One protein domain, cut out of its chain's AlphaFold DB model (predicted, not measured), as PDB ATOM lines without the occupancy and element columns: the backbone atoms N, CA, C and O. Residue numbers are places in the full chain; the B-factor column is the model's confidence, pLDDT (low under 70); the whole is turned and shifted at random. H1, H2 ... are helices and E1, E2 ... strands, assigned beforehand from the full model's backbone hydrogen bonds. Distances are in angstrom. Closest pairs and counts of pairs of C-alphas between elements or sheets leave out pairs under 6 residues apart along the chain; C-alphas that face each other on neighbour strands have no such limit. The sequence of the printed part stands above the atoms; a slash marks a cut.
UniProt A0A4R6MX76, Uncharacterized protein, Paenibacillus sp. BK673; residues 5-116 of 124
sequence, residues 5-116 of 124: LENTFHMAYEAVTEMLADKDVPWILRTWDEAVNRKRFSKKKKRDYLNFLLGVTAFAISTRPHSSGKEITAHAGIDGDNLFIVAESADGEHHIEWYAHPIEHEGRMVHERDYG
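What this domain is: This is residues 5 to 116 of the 124 residues of an uncharacterized protein of Paenibacillus sp. BK673 (UniProt A0A4R6MX76). A twisted sheet of four strands makes one side of this domain, with the helical hairpin H2 and H3 packed over one of its faces and the other face bare. H1 crosses H3 on the side away from the sheet, and at the other end of the domain E3 and E4 bend sharply together, their turn at residues 106 and 107 folding away from the rest of the sheet. The printed part has 112 residues with three named helices followed by four named strands, of mixed class; the sheet's order is E1, E2, E3, E4, all antiparallel. The whole is compact, with a radius of gyration of the C-alphas of 14.3 A and spans of 42 by 39 by 23 A.

Where its parts are: Start in the sheet and find C-alpha 72 at (126.723, 111.425, 129.885), where E1, residues 72 to 79, begins. E2, residues 82 to 89, runs 23.3 A. E3, residues 95 to 105, bends by 127 degrees at residue 101 and measures 15.4 A from first to last C-alpha; E4, residues 108 to 115, bends by 93 degrees at residue 111 and ends at (120.332, 100.173, 124.460). Then look for H3, residues 43 to 62, 28.4 A long, and H2, residues 25 to 37. H1, residues 5 to 22, starts at (116.851, 133.856, 135.108) and runs 26.7 A.

How they stand to each other: The strands form a meander, each the antiparallel neighbour of the one before, with E1 and E4 as edge strands. Between E1 and E2 look at N 75 and O 86, 2.8 A apart; between E2 and E3 at N 98 and O 85, 2.8 A; between E3 and E4 at N 99 and O 111, 2.8 A, and past the bends at N 105 and O 108, 2.9 A. H2 and H3 are on the same face, two layers, helices on one face of a sheet. H3 lies over E1 at a height over the sheet of 5.8 A and runs along the strands, at 19 degrees to E1 on the local plane; the closest C-alphas are those of Ala 58 and Ala 74, 5.0 A apart. H2, at a height of 7.8 A, lies over E2 and only just over E3, on which 3 of its C-alphas fall; its closest C-alpha pair with E3 is Arg 30 and Ala 100, 4.7 A. The hairpin helices H2 and H3 touch at a shallow tilt of 21 degrees, opposite ways, with the C-alphas of Val 36 and Lys 46 closest, 6.0 A. H1, not on the sheet, touches H3 with residues 9 to 17 alone, at a steep tilt of 62 degrees; the C-alphas of Tyr 13 and Val 56 are closest, 5.8 A. Every O i to N i+4 pair is within hydrogen-bond range in H2 and H3, and 13 of 14 in H1.

The domain as a whole: The two C-alphas farthest apart, those of Asn 7 and Gly 107, are 44.0 A apart. The printed part has no cut; the link from H3 to E1 is short, and the other links are tight. The mean pLDDT of the printed part is 91.7, and residue 116 is the one printed residue under 70.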
ATOM      1  N   LEU A   5     116.875 135.060 135.933       81.19
ATOM      2  CA  LEU A   5     116.851 133.856 135.108       81.19
ATOM      3  C   LEU A   5     117.739 132.756 135.699       81.19
ATOM      4  O   LEU A   5     117.275 131.628 135.829       81.19
ATOM      5  N   GLU A   6     118.955 133.098 136.131       84.25
ATOM      6  CA  GLU A   6     119.876 132.162 136.789       84.25
ATOM      7  C   GLU A   6     119.272 131.591 138.075       84.25
ATOM      8  O   GLU A   6     119.293 130.381 138.272       84.25
ATOM      9  N   ASN A   7     118.622 132.425 138.894       89.44
ATOM     10  CA  ASN A   7     117.926 131.942 140.092       89.44
ATOM     11  C   ASN A   7     116.757 131.003 139.748       89.44
ATOM     12  O   ASN A   7     116.525 130.022 140.446       89.44
ATOM     13  N   THR A   8     116.013 131.285 138.670       91.06
ATOM     14  CA  THR A   8     114.894 130.426 138.234       91.06
ATOM     15  C   THR A   8     115.398 129.075 137.740       91.06
ATOM     16  O   THR A   8     114.816 128.045 138.072       91.06
ATOM     17  N   PHE A   9     116.487 129.081 136.969       91.50
ATOM     18  CA  PHE A   9     117.144 127.864 136.515       91.50
ATOM     19  C   PHE A   9     117.673 127.048 137.697       91.50
ATOM     20  O   PHE A   9     117.386 125.862 137.782       91.50
ATOM     21  N   HIS A  10     118.377 127.689 138.634       92.56
ATOM     22  CA  HIS A  10     118.970 127.024 139.791       92.56
ATOM     23  C   HIS A  10     117.922 126.320 140.665       92.56
ATOM     24  O   HIS A  10     118.053 125.126 140.910       92.56
ATOM     25  N   MET A  11     116.828 126.999 141.028       94.12
ATOM     26  CA  MET A  11     115.744 126.370 141.804       94.12
ATOM     27  C   MET A  11     115.088 125.201 141.056       94.12
ATOM     28  O   MET A  11     114.730 124.194 141.661       94.12
ATOM     29  N   ALA A  12     114.899 125.328 139.737       94.25
ATOM     30  CA  ALA A  12     114.338 124.246 138.933       94.25
ATOM     31  C   ALA A  12     115.295 123.046 138.868       94.25
ATOM     32  O   ALA A  12     114.849 121.905 138.956       94.25
ATOM     33  N   TYR A  13     116.596 123.305 138.738       95.69
ATOM     34  CA  TYR A  13     117.638 122.284 138.722       95.69
ATOM     35  C   TYR A  13     117.706 121.512 140.041       95.69
ATOM     36  O   TYR A  13     117.742 120.282 140.020       95.69
ATOM     37  N   GLU A  14     117.674 122.210 141.178       95.25
ATOM     38  CA  GLU A  14     117.657 121.578 142.502       95.25
ATOM     39  C   GLU A  14     116.427 120.679 142.666       95.25
ATOM     40  O   GLU A  14     116.572 119.496 142.967       95.25
ATOM     41  N   ALA A  15     115.233 121.188 142.342       94.06
ATOM     42  CA  ALA A  15     113.997 120.412 142.429       94.06
ATOM     43  C   ALA A  15     114.019 119.157 141.538       94.06
ATOM     44  O   ALA A  15     113.605 118.080 141.957       94.06
ATOM     45  N   VAL A  16     114.523 119.272 140.307       95.88
ATOM     46  CA  VAL A  16     114.679 118.125 139.399       95.88
ATOM     47  C   VAL A  16     115.694 117.120 139.946       95.88
ATOM     48  O   VAL A  16     115.457 115.917 139.871       95.88
ATOM     49  N   THR A  17     116.813 117.593 140.498       95.06
ATOM     50  CA  THR A  17     117.853 116.728 141.072       95.06
ATOM     51  C   THR A  17     117.301 115.918 142.243       95.06
ATOM     52  O   THR A  17     117.532 114.710 142.304       95.06
ATOM     53  N   GLU A  18     116.515 116.553 143.116       94.50
ATOM     54  CA  GLU A  18     115.788 115.883 144.198       94.50
ATOM     55  C   GLU A  18     114.783 114.856 143.656       94.50
ATOM     56  O   GLU A  18     114.756 113.716 144.113       94.50
ATOM     57  N   MET A  19     113.992 115.207 142.637       95.19
ATOM     58  CA  MET A  19     113.032 114.272 142.035       95.19
ATOM     59  C   MET A  19     113.726 113.042 141.446       95.19
ATOM     60  O   MET A  19     113.273 111.925 141.677       95.19
ATOM     61  N   LEU A  20     114.839 113.227 140.733       93.88
ATOM     62  CA  LEU A  20     115.617 112.131 140.156       93.88
ATOM     63  C   LEU A  20     116.290 111.245 141.232       93.88
ATOM     64  O   LEU A  20     116.942 110.262 140.879       93.88
ATOM     65  N   ALA A  21     116.261 111.600 142.521       91.31
ATOM     66  CA  ALA A  21     116.742 110.716 143.589       91.31
ATOM     67  C   ALA A  21     115.736 109.592 143.896       91.31
ATOM     68  O   ALA A  21     116.151 108.471 144.174       91.31
ATOM     69  N   ASP A  22     114.435 109.880 143.768       93.00
ATOM     70  CA  ASP A  22     113.347 108.990 144.205       93.00
ATOM     71  C   ASP A  22     112.357 108.610 143.088       93.00
ATOM     72  O   ASP A  22     111.400 107.859 143.323       93.00
ATOM     73  N   LYS A  23     112.510 109.184 141.889       95.38
ATOM     74  CA  LYS A  23     111.590 109.025 140.756       95.38
ATOM     75  C   LYS A  23     112.346 108.710 139.477       95.38
ATOM     76  O   LYS A  23     113.425 109.243 139.230       95.38
ATOM     77  N   ASP A  24     111.722 107.879 138.652       93.75
ATOM     78  CA  ASP A  24     112.191 107.619 137.299       93.75
ATOM     79  C   ASP A  24     111.944 108.832 136.380       93.75
ATOM     80  O   ASP A  24     111.092 109.696 136.637       93.75
ATOM     81  N   VAL A  25     112.718 108.916 135.296       95.19
ATOM     82  CA  VAL A  25     112.599 110.003 134.315       95.19
ATOM     83  C   VAL A  25     111.190 110.053 133.700       95.19
ATOM     84  O   VAL A  25     110.615 111.147 133.669       95.19
ATOM     85  N   PRO A  26     110.558 108.932 133.287       96.38
ATOM     86  CA  PRO A  26     109.196 108.961 132.755       96.38
ATOM     87  C   PRO A  26     108.167 109.606 133.692       96.38
ATOM     88  O   PRO A  26     107.315 110.375 133.242       96.38
ATOM     89  N   TRP A  27     108.233 109.352 135.002       96.44
ATOM     90  CA  TRP A  27     107.333 109.962 135.979       96.44
ATOM     91  C   TRP A  27     107.516 111.475 136.068       96.44
ATOM     92  O   TRP A  27     106.525 112.212 136.124       96.44
ATOM     93  N   ILE A  28     108.763 111.946 136.037       97.12
ATOM     94  CA  ILE A  28     109.077 113.378 136.029       97.12
ATOM     95  C   ILE A  28     108.488 114.031 134.774       97.12
ATOM     96  O   ILE A  28     107.779 115.035 134.873       97.12
ATOM     97  N   LEU A  29     108.703 113.424 133.604       97.06
ATOM     98  CA  LEU A  29     108.189 113.934 132.334       97.06
ATOM     99  C   LEU A  29     106.654 114.006 132.315       97.06
ATOM    100  O   LEU A  29     106.099 115.047 131.961       97.06
ATOM    101  N   ARG A  30     105.953 112.960 132.773       96.44
ATOM    102  CA  ARG A  30     104.481 112.988 132.912       96.44
ATOM    103  C   ARG A  30     104.011 114.099 133.840       96.44
ATOM    104  O   ARG A  30     103.058 114.808 133.526       96.44
ATOM    105  N   THR A  31     104.697 114.278 134.966       96.50
ATOM    106  CA  THR A  31     104.364 115.321 135.943       96.50
ATOM    107  C   THR A  31     104.467 116.712 135.317       96.50
ATOM    108  O   THR A  31     103.576 117.542 135.516       96.50
ATOM    109  N   TRP A  32     105.501 116.965 134.510       95.25
ATOM    110  CA  TRP A  32     105.640 118.212 133.755       95.25
ATOM    111  C   TRP A  32     104.548 118.404 132.715       95.25
ATOM    112  O   TRP A  32     103.933 119.478 132.685       95.25
ATOM    113  N   ASP A  33     104.267 117.376 131.916       95.56
ATOM    114  CA  ASP A  33     103.219 117.430 130.899       95.56
ATOM    115  C   ASP A  33     101.856 117.772 131.522       95.56
ATOM    116  O   ASP A  33     101.204 118.753 131.148       95.56
ATOM    117  N   GLU A  34     101.462 117.043 132.569       96.00
ATOM    118  CA  GLU A  34     100.206 117.274 133.276       96.00
ATOM    119  C   GLU A  34     100.145 118.659 133.930       96.00
ATOM    120  O   GLU A  34      99.144 119.376 133.804       96.00
ATOM    121  N   ALA A  35     101.202 119.057 134.644       94.69
ATOM    122  CA  ALA A  35     101.228 120.317 135.376       94.69
ATOM    123  C   ALA A  35     101.089 121.518 134.436       94.69
ATOM    124  O   ALA A  35     100.327 122.446 134.734       94.69
ATOM    125  N   VAL A  36     101.787 121.501 133.296       95.50
ATOM    126  CA  VAL A  36     101.714 122.569 132.293       95.50
ATOM    127  C   VAL A  36     100.373 122.538 131.565       95.50
ATOM    128  O   VAL A  36      99.765 123.595 131.353       95.50
ATOM    129  N   ASN A  37      99.850 121.353 131.236       93.12
ATOM    130  CA  ASN A  37      98.584 121.248 130.521       93.12
ATOM    131  C   ASN A  37      97.374 121.714 131.336       93.12
ATOM    132  O   ASN A  37      96.453 122.296 130.751       93.12
ATOM    133  N   ARG A  38      97.417 121.593 132.669       95.62
ATOM    134  CA  ARG A  38      96.400 122.141 133.588       95.62
ATOM    135  C   ARG A  38      96.392 123.674 133.659       95.62
ATOM    136  O   ARG A  38      95.402 124.264 134.098       95.62
ATOM    137  N   LYS A  39      97.468 124.359 133.252       95.06
ATOM    138  CA  LYS A  39      97.513 125.830 133.265       95.06
ATOM    139  C   LYS A  39      96.714 126.408 132.098       95.06
ATOM    140  O   LYS A  39      96.804 125.947 130.960       95.06
ATOM    141  N   ARG A  40      95.997 127.506 132.362       95.44
ATOM    142  CA  ARG A  40      95.315 128.326 131.341       95.44
ATOM    143  C   ARG A  40      96.317 129.195 130.570       95.44
ATOM    144  O   ARG A  40      96.274 130.420 130.623       95.44
ATOM    145  N   PHE A  41      97.268 128.550 129.905       94.56
ATOM    146  CA  PHE A  41      98.275 129.180 129.054       94.56
ATOM    147  C   PHE A  41      97.955 128.956 127.576       94.56
ATOM    148  O   PHE A  41      97.309 127.975 127.211       94.56
ATOM    149  N   SER A  42      98.442 129.858 126.721       96.62
ATOM    150  CA  SER A  42      98.425 129.641 125.273       96.62
ATOM    151  C   SER A  42      99.295 128.438 124.897       96.62
ATOM    152  O   SER A  42     100.236 128.098 125.618       96.62
ATOM    153  N   LYS A  43      99.028 127.825 123.735       93.25
ATOM    154  CA  LYS A  43      99.813 126.683 123.228       93.25
ATOM    155  C   LYS A  43     101.313 126.995 123.170       93.25
ATOM    156  O   LYS A  43     102.118 126.199 123.641       93.25
ATOM    157  N   LYS A  44     101.678 128.190 122.683       95.25
ATOM    158  CA  LYS A  44     103.072 128.661 122.652       95.25
ATOM    159  C   LYS A  44     103.685 128.706 124.054       95.25
ATOM    160  O   LYS A  44     104.722 128.106 124.283       95.25
ATOM    161  N   LYS A  45     103.006 129.345 125.013       95.69
ATOM    162  CA  LYS A  45     103.521 129.479 126.380       95.69
ATOM    163  C   LYS A  45     103.668 128.121 127.072       95.69
ATOM    164  O   LYS A  45     104.645 127.920 127.778       95.69
ATOM    165  N   LYS A  46     102.744 127.178 126.849       95.12
ATOM    166  CA  LYS A  46     102.894 125.791 127.324       95.12
ATOM    167  C   LYS A  46     104.153 125.136 126.754       95.12
ATOM    168  O   LYS A  46     104.939 124.594 127.519       95.12
ATOM    169  N   ARG A  47     104.373 125.250 125.438       94.56
ATOM    170  CA  ARG A  47     105.574 124.725 124.768       94.56
ATOM    171  C   ARG A  47     106.857 125.328 125.343       94.56
ATOM    172  O   ARG A  47     107.784 124.583 125.623       94.56
ATOM    173  N   ASP A  48     106.884 126.639 125.580       94.44
ATOM    174  CA  ASP A  48     108.042 127.325 126.167       94.44
ATOM    175  C   ASP A  48     108.351 126.809 127.588       94.44
ATOM    176  O   ASP A  48     109.507 126.546 127.912       94.44
ATOM    177  N   TYR A  49     107.324 126.601 128.426       95.06
ATOM    178  CA  TYR A  49     107.501 126.011 129.762       95.06
ATOM    179  C   TYR A  49     107.981 124.562 129.712       95.06
ATOM    180  O   TYR A  49     108.863 124.195 130.484       95.06
ATOM    181  N   LEU A  50     107.411 123.746 128.823       95.81
ATOM    182  CA  LEU A  50     107.817 122.350 128.668       95.81
ATOM    183  C   LEU A  50     109.264 122.252 128.198       95.81
ATOM    184  O   LEU A  50     110.030 121.508 128.794       95.81
ATOM    185  N   ASN A  51     109.666 123.062 127.215       95.62
ATOM    186  CA  ASN A  51     111.054 123.136 126.761       95.62
ATOM    187  C   ASN A  51     112.009 123.547 127.892       95.62
ATOM    188  O   ASN A  51     113.091 122.982 128.006       95.62
ATOM    189  N   PHE A  52     111.616 124.504 128.740       95.75
ATOM    190  CA  PHE A  52     112.418 124.894 129.902       95.75
ATOM    191  C   PHE A  52     112.584 123.733 130.894       95.75
ATOM    192  O   PHE A  52     113.710 123.398 131.251       95.75
ATOM    193  N   LEU A  53     111.483 123.096 131.308       96.06
ATOM    194  CA  LEU A  53     111.517 121.976 132.256       96.06
ATOM    195  C   LEU A  53     112.303 120.783 131.701       96.06
ATOM    196  O   LEU A  53     113.100 120.182 132.417       96.06
ATOM    197  N   LEU A  54     112.130 120.481 130.414       96.56
ATOM    198  CA  LEU A  54     112.878 119.451 129.703       96.56
ATOM    199  C   LEU A  54     114.373 119.752 129.644       96.56
ATOM    200  O   LEU A  54     115.177 118.880 129.957       96.56
ATOM    201  N   GLY A  55     114.744 120.987 129.300       96.56
ATOM    202  CA  GLY A  55     116.142 121.410 129.263       96.56
ATOM    203  C   GLY A  55     116.819 121.294 130.628       96.56
ATOM    204  O   GLY A  55     117.930 120.781 130.715       96.56
ATOM    205  N   VAL A  56     116.133 121.698 131.702       96.88
ATOM    206  CA  VAL A  56     116.641 121.527 133.073       96.88
ATOM    207  C   VAL A  56     116.745 120.046 133.446       96.88
ATOM    208  O   VAL A  56     117.727 119.649 134.066       96.88
ATOM    209  N   THR A  57     115.772 119.222 133.044       97.19
ATOM    210  CA  THR A  57     115.772 117.775 133.323       97.19
ATOM    211  C   THR A  57     116.931 117.064 132.631       97.19
ATOM    212  O   THR A  57     117.674 116.342 133.287       97.19
ATOM    213  N   ALA A  58     117.149 117.322 131.341       96.88
ATOM    214  CA  ALA A  58     118.297 116.781 130.622       96.88
ATOM    215  C   ALA A  58     119.622 117.279 131.215       96.88
ATOM    216  O   ALA A  58     120.521 116.479 131.456       96.88
ATOM    217  N   PHE A  59     119.725 118.569 131.546       96.62
ATOM    218  CA  PHE A  59     120.927 119.093 132.190       96.62
ATOM    219  C   PHE A  59     121.223 118.380 133.520       96.62
ATOM    220  O   PHE A  59     122.346 117.928 133.728       96.62
ATOM    221  N   ALA A  60     120.216 118.189 134.377       95.56
ATOM    222  CA  ALA A  60     120.364 117.445 135.628       95.56
ATOM    223  C   ALA A  60     120.764 115.981 135.426       95.56
ATOM    224  O   ALA A  60     121.497 115.440 136.243       95.56
ATOM    225  N   ILE A  61     120.322 115.333 134.347       94.06
ATOM    226  CA  ILE A  61     120.780 113.979 134.009       94.06
ATOM    227  C   ILE A  61     122.260 114.006 133.610       94.06
ATOM    228  O   ILE A  61     123.041 113.223 134.142       94.06
ATOM    229  N   SER A  62     122.665 114.941 132.744       93.62
ATOM    230  CA  SER A  62     124.048 115.034 132.249       93.62
ATOM    231  C   SER A  62     125.088 115.366 133.326       93.62
ATOM    232  O   SER A  62     126.262 115.044 133.179       93.62
ATOM    233  N   THR A  63     124.679 116.001 134.430       92.19
ATOM    234  CA  THR A  63     125.582 116.356 135.536       92.19
ATOM    235  C   THR A  63     125.694 115.271 136.606       92.19
ATOM    236  O   THR A  63     126.507 115.406 137.525       92.19
ATOM    237  N   ARG A  64     124.891 114.202 136.532       83.62
ATOM    238  CA  ARG A  64     124.942 113.126 137.524       83.62
ATOM    239  C   ARG A  64     126.132 112.206 137.260       83.62
ATOM    240  O   ARG A  64     126.318 111.767 136.128       83.62
ATOM    241  N   PRO A  65     126.902 111.848 138.303       80.38
ATOM    242  CA  PRO A  65     127.929 110.827 138.174       80.38
ATOM    243  C   PRO A  65     127.308 109.515 137.692       80.38
ATOM    244  O   PRO A  65     126.403 108.980 138.336       80.38
ATOM    245  N   HIS A  66     127.801 109.001 136.569       75.44
ATOM    246  CA  HIS A  66     127.404 107.697 136.059       75.44
ATOM    247  C   HIS A  66     128.301 106.596 136.638       75.44
ATOM    248  O   HIS A  66     129.493 106.812 136.861       75.44
ATOM    249  N   SER A  67     127.752 105.399 136.861       72.69
ATOM    250  CA  SER A  67     128.486 104.266 137.450       72.69
ATOM    251  C   SER A  67     129.690 103.828 136.610       72.69
ATOM    252  O   SER A  67     130.679 103.348 137.159       72.69
ATOM    253  N   SER A  68     129.640 104.039 135.291       72.25
ATOM    254  CA  SER A  68     130.757 103.763 134.378       72.25
ATOM    255  C   SER A  68     131.898 104.786 134.459       72.25
ATOM    256  O   SER A  68     132.944 104.569 133.854       72.25
ATOM    257  N   GLY A  69     131.703 105.919 135.146       78.06
ATOM    258  CA  GLY A  69     132.646 107.040 135.167       78.06
ATOM    259  C   GLY A  69     132.748 107.817 133.846       78.06
ATOM    260  O   GLY A  69     133.511 108.778 133.774       78.06
ATOM    261  N   LYS A  70     131.995 107.419 132.810       81.88
ATOM    262  CA  LYS A  70     131.926 108.117 131.521       81.88
ATOM    263  C   LYS A  70     131.025 109.352 131.644       81.88
ATOM    264  O   LYS A  70     130.045 109.335 132.391       81.88
ATOM    265  N   GLU A  71     131.349 110.404 130.895       86.12
ATOM    266  CA  GLU A  71     130.453 111.553 130.742       86.12
ATOM    267  C   GLU A  71     129.174 111.121 130.018       86.12
ATOM    268  O   GLU A  71     129.224 110.325 129.076       86.12
ATOM    269  N   ILE A  72     128.039 111.653 130.477       89.81
ATOM    270  CA  ILE A  72     126.723 111.425 129.885       89.81
ATOM    271  C   ILE A  72     126.240 112.735 129.277       89.81
ATOM    272  O   ILE A  72     126.163 113.760 129.960       89.81
ATOM    273  N   THR A  73     125.863 112.704 128.006       93.12
ATOM    274  CA  THR A  73     125.098 113.778 127.373       93.12
ATOM    275  C   THR A  73     123.618 113.438 127.447       93.12
ATOM    276  O   THR A  73     123.224 112.276 127.386       93.12
ATOM    277  N   ALA A  74     122.770 114.450 127.611       95.19
ATOM    278  CA  ALA A  74     121.327 114.264 127.592       95.19
ATOM    279  C   ALA A  74     120.666 115.329 126.722       95.19
ATOM    280  O   ALA A  74     120.929 116.529 126.848       95.19
ATOM    281  N   HIS A  75     119.778 114.878 125.848       94.50
ATOM    282  CA  HIS A  75     119.059 115.681 124.878       94.50
ATOM    283  C   HIS A  75     117.569 115.550 125.127       94.50
ATOM    284  O   HIS A  75     117.041 114.450 125.260       94.50
ATOM    285  N   ALA A  76     116.877 116.681 125.178       95.81
ATOM    286  CA  ALA A  76     115.446 116.703 125.403       95.81
ATOM    287  C   ALA A  76     114.697 117.132 124.145       95.81
ATOM    288  O   ALA A  76     115.151 118.004 123.400       95.81
ATOM    289  N   GLY A  77     113.513 116.567 123.947       94.38
ATOM    290  CA  GLY A  77     112.663 116.908 122.824       94.38
ATOM    291  C   GLY A  77     111.190 116.693 123.117       94.38
ATOM    292  O   GLY A  77     110.785 116.217 124.178       94.38
ATOM    293  N   ILE A  78     110.370 117.109 122.158       93.81
ATOM    294  CA  ILE A  78     108.936 116.853 122.189       93.81
ATOM    295  C   ILE A  78     108.505 116.461 120.782       93.81
ATOM    296  O   ILE A  78     108.533 117.308 119.878       93.81
ATOM    297  N   ASP A  79     108.096 115.206 120.638       88.62
ATOM    298  CA  ASP A  79     107.580 114.624 119.406       88.62
ATOM    299  C   ASP A  79     106.052 114.526 119.477       88.62
ATOM    300  O   ASP A  79     105.493 113.872 120.358       88.62
ATOM    301  N   GLY A  80     105.369 115.256 118.594       85.81
ATOM    302  CA  GLY A  80     103.933 115.502 118.717       85.81
ATOM    303  C   GLY A  80     103.581 116.064 120.099       85.81
ATOM    304  O   GLY A  80     103.982 117.184 120.444       85.81
ATOM    305  N   ASP A  81     102.854 115.260 120.874       85.50
ATOM    306  CA  ASP A  81     102.427 115.555 122.245       85.50
ATOM    307  C   ASP A  81     103.239 114.789 123.313       85.50
ATOM    308  O   ASP A  81     102.931 114.882 124.500       85.50
ATOM    309  N   ASN A  82     104.279 114.039 122.930       93.25
ATOM    310  CA  ASN A  82     105.085 113.249 123.859       93.25
ATOM    311  C   ASN A  82     106.416 113.935 124.182       93.25
ATOM    312  O   ASN A  82     107.218 114.226 123.292       93.25
ATOM    313  N   LEU A  83     106.656 114.195 125.467       96.69
ATOM    314  CA  LEU A  83     107.946 114.684 125.946       96.69
ATOM    315  C   LEU A  83     108.927 113.516 126.004       96.69
ATOM    316  O   LEU A  83     108.557 112.444 126.482       96.69
ATOM    317  N   PHE A  84     110.172 113.739 125.600       96.88
ATOM    318  CA  PHE A  84     111.201 112.711 125.695       96.88
ATOM    319  C   PHE A  84     112.567 113.270 126.085       96.88
ATOM    320  O   PHE A  84     112.869 114.447 125.860       96.88
ATOM    321  N   ILE A  85     113.391 112.402 126.668       97.25
ATOM    322  CA  ILE A  85     114.813 112.632 126.914       97.25
ATOM    323  C   ILE A  85     115.584 111.428 126.387       97.25
ATOM    324  O   ILE A  85     115.221 110.297 126.687       97.25
ATOM    325  N   VAL A  86     116.650 111.685 125.642       95.25
ATOM    326  CA  VAL A  86     117.661 110.694 125.274       95.25
ATOM    327  C   VAL A  86     118.911 111.001 126.078       95.25
ATOM    328  O   VAL A  86     119.359 112.147 126.063       95.25
ATOM    329  N   ALA A  87     119.462 110.021 126.782       93.56
ATOM    330  CA  ALA A  87     120.786 110.126 127.381       93.56
ATOM    331  C   ALA A  87     121.741 109.144 126.711       93.56
ATOM    332  O   ALA A  87     121.333 108.039 126.370       93.56
ATOM    333  N   GLU A  88     122.990 109.556 126.519       92.00
ATOM    334  CA  GLU A  88     124.009 108.822 125.766       92.00
ATOM    335  C   GLU A  88     125.370 108.948 126.466       92.00
ATOM    336  O   GLU A  88     125.709 110.002 127.010       92.00
ATOM    337  N   SER A  89     126.153 107.868 126.485       88.00
ATOM    338  CA  SER A  89     127.546 107.903 126.935       88.00
ATOM    339  C   SER A  89     128.461 108.547 125.893       88.00
ATOM    340  O   SER A  89     128.205 108.487 124.698       88.00
ATOM    341  N   ALA A  90     129.585 109.123 126.323       83.19
ATOM    342  CA  ALA A  90     130.529 109.800 125.421       83.19
ATOM    343  C   ALA A  90     131.080 108.945 124.251       83.19
ATOM    344  O   ALA A  90     131.592 109.496 123.279       83.19
ATOM    345  N   ASP A  91     131.012 107.617 124.342       80.38
ATOM    346  CA  ASP A  91     131.406 106.678 123.283       80.38
ATOM    347  C   ASP A  91     130.243 106.187 122.408       80.38
ATOM    348  O   ASP A  91     130.482 105.454 121.449       80.38
ATOM    349  N   GLY A  92     129.005 106.583 122.715       74.94
ATOM    350  CA  GLY A  92     127.799 106.192 121.984       74.94
ATOM    351  C   GLY A  92     127.417 104.716 122.118       74.94
ATOM    352  O   GLY A  92     126.488 104.259 121.453       74.94
ATOM    353  N   GLU A  93     128.116 103.950 122.962       76.69
ATOM    354  CA  GLU A  93     127.839 102.522 123.166       76.69
ATOM    355  C   GLU A  93     126.573 102.291 123.992       76.69
ATOM    356  O   GLU A  93     125.926 101.253 123.855       76.69
ATOM    357  N   HIS A  94     126.216 103.260 124.835       81.44
ATOM    358  CA  HIS A  94     125.096 103.159 125.753       81.44
ATOM    359  C   HIS A  94     124.189 104.365 125.575       81.44
ATOM    360  O   HIS A  94     124.619 105.506 125.766       81.44
ATOM    361  N   HIS A  95     122.925 104.123 125.246       88.38
ATOM    362  CA  HIS A  95     121.921 105.175 125.289       88.38
ATOM    363  C   HIS A  95     120.582 104.659 125.790       88.38
ATOM    364  O   HIS A  95     120.254 103.479 125.678       88.38
ATOM    365  N   ILE A  96     119.816 105.572 126.367       91.88
ATOM    366  CA  ILE A  96     118.497 105.310 126.921       91.88
ATOM    367  C   ILE A  96     117.548 106.424 126.498       91.88
ATOM    368  O   ILE A  96     117.877 107.612 126.559       91.88
ATOM    369  N   GLU A  97     116.366 106.035 126.042       94.69
ATOM    370  CA  GLU A  97     115.305 106.945 125.628       94.69
ATOM    371  C   GLU A  97     114.150 106.850 126.627       94.69
ATOM    372  O   GLU A  97     113.563 105.781 126.793       94.69
ATOM    373  N   TRP A  98     113.781 107.961 127.263       96.75
ATOM    374  CA  TRP A  98     112.637 108.057 128.171       96.75
ATOM    375  C   TRP A  98     111.522 108.905 127.583       96.75
ATOM    376  O   TRP A  98     111.772 109.991 127.062       96.75
ATOM    377  N   TYR A  99     110.281 108.464 127.771       96.50
ATOM    378  CA  TYR A  99     109.082 109.091 127.223       96.50
ATOM    379  C   TYR A  99     108.031 109.339 128.308       96.50
ATOM    380  O   TYR A  99     107.758 108.473 129.146       96.50
ATOM    381  N   ALA A 100     107.385 110.510 128.271       96.25
ATOM    382  CA  ALA A 100     106.275 110.824 129.171       96.25
ATOM    383  C   ALA A 100     105.127 109.825 128.987       96.25
ATOM    384  O   ALA A 100     104.668 109.205 129.945       96.25
ATOM    385  N   HIS A 101     104.691 109.626 127.749       94.69
ATOM    386  CA  HIS A 101     103.616 108.705 127.396       94.69
ATOM    387  C   HIS A 101     104.188 107.423 126.789       94.69
ATOM    388  O   HIS A 101     105.208 107.501 126.099       94.69
ATOM    389  N   PRO A 102     103.561 106.254 127.026       93.75
ATOM    390  CA  PRO A 102     104.056 105.001 126.476       93.75
ATOM    391  C   PRO A 102     104.111 105.057 124.950       93.75
ATOM    392  O   PRO A 102     103.183 105.555 124.309       93.75
ATOM    393  N   ILE A 103     105.158 104.482 124.376       92.75
ATOM    394  CA  ILE A 103     105.314 104.299 122.935       92.75
ATOM    395  C   ILE A 103     105.382 102.815 122.599       92.75
ATOM    396  O   ILE A 103     105.725 101.986 123.443       92.75
ATOM    397  N   GLU A 104     105.066 102.481 121.354       93.19
ATOM    398  CA  GLU A 104     105.239 101.122 120.862       93.19
ATOM    399  C   GLU A 104     106.727 100.826 120.611       93.19
ATOM    400  O   GLU A 104     107.460 101.616 120.003       93.19
ATOM    401  N   HIS A 105     107.182  99.678 121.100       88.88
ATOM    402  CA  HIS A 105     108.508  99.131 120.849       88.88
ATOM    403  C   HIS A 105     108.430  97.606 120.909       88.88
ATOM    404  O   HIS A 105     107.938  97.050 121.890       88.88
ATOM    405  N   GLU A 106     108.850  96.932 119.836       90.19
ATOM    406  CA  GLU A 106     108.865  95.461 119.746       90.19
ATOM    407  C   GLU A 106     107.523  94.790 120.121       90.19
ATOM    408  O   GLU A 106     107.469  93.743 120.766       90.19
ATOM    409  N   GLY A 107     106.402  95.413 119.734       91.75
ATOM    410  CA  GLY A 107     105.052  94.912 120.017       91.75
ATOM    411  C   GLY A 107     104.594  95.081 121.473       91.75
ATOM    412  O   GLY A 107     103.613  94.458 121.883       91.75
ATOM    413  N   ARG A 108     105.287  95.903 122.270       90.19
ATOM    414  CA  ARG A 108     104.927  96.249 123.652       90.19
ATOM    415  C   ARG A 108     104.851  97.764 123.828       90.19
ATOM    416  O   ARG A 108     105.509  98.516 123.118       90.19
ATOM    417  N   MET A 109     104.056  98.205 124.802       95.50
ATOM    418  CA  MET A 109     104.000  99.612 125.208       95.50
ATOM    419  C   MET A 109     105.019  99.856 126.320       95.50
ATOM    420  O   MET A 109     104.914  99.245 127.384       95.50
ATOM    421  N   VAL A 110     105.978 100.748 126.087       92.75
ATOM    422  CA  VAL A 110     107.061 101.055 127.033       92.75
ATOM    423  C   VAL A 110     107.223 102.560 127.214       92.75
ATOM    424  O   VAL A 110     106.917 103.342 126.317       92.75
ATOM    425  N   HIS A 111     107.703 102.971 128.385       95.25
ATOM    426  CA  HIS A 111     108.124 104.352 128.646       95.25
ATOM    427  C   HIS A 111     109.616 104.575 128.400       95.25
ATOM    428  O   HIS A 111     110.069 105.716 128.399       95.25
ATOM    429  N   GLU A 112     110.365 103.490 128.248       93.38
ATOM    430  CA  GLU A 112     111.814 103.482 128.247       93.38
ATOM    431  C   GLU A 112     112.311 102.501 127.190       93.38
ATOM    432  O   GLU A 112     111.739 101.416 127.035       93.38
ATOM    433  N   ARG A 113     113.356 102.895 126.464       89.94
ATOM    434  CA  ARG A 113     114.142 102.009 125.606       89.94
ATOM    435  C   ARG A 113     115.593 102.108 126.026       89.94
ATOM    436  O   ARG A 113     116.177 103.183 125.941       89.94
ATOM    437  N   ASP A 114     116.133 100.994 126.483       86.31
ATOM    438  CA  ASP A 114     117.511 100.874 126.934       86.31
ATOM    439  C   ASP A 114     118.316 100.120 125.872       86.31
ATOM    440  O   ASP A 114     117.993  98.983 125.518       86.31
ATOM    441  N   TYR A 115     119.367 100.764 125.370       82.06
ATOM    442  CA  TYR A 115     120.332 100.173 124.460       82.06
ATOM    443  C   TYR A 115     121.696 100.122 125.150       82.06
ATOM    444  O   TYR A 115     122.535 101.009 124.991       82.06
ATOM    445  N   GLY A 116     121.899  99.060 125.927       66.62
ATOM    446  CA  GLY A 116     123.184  98.713 126.527       66.62
ATOM    447  C   GLY A 116     123.480  99.365 127.879       66.62
ATOM    448  O   GLY A 116     124.562  99.146 128.408       66.62
TER     449      GLY A 116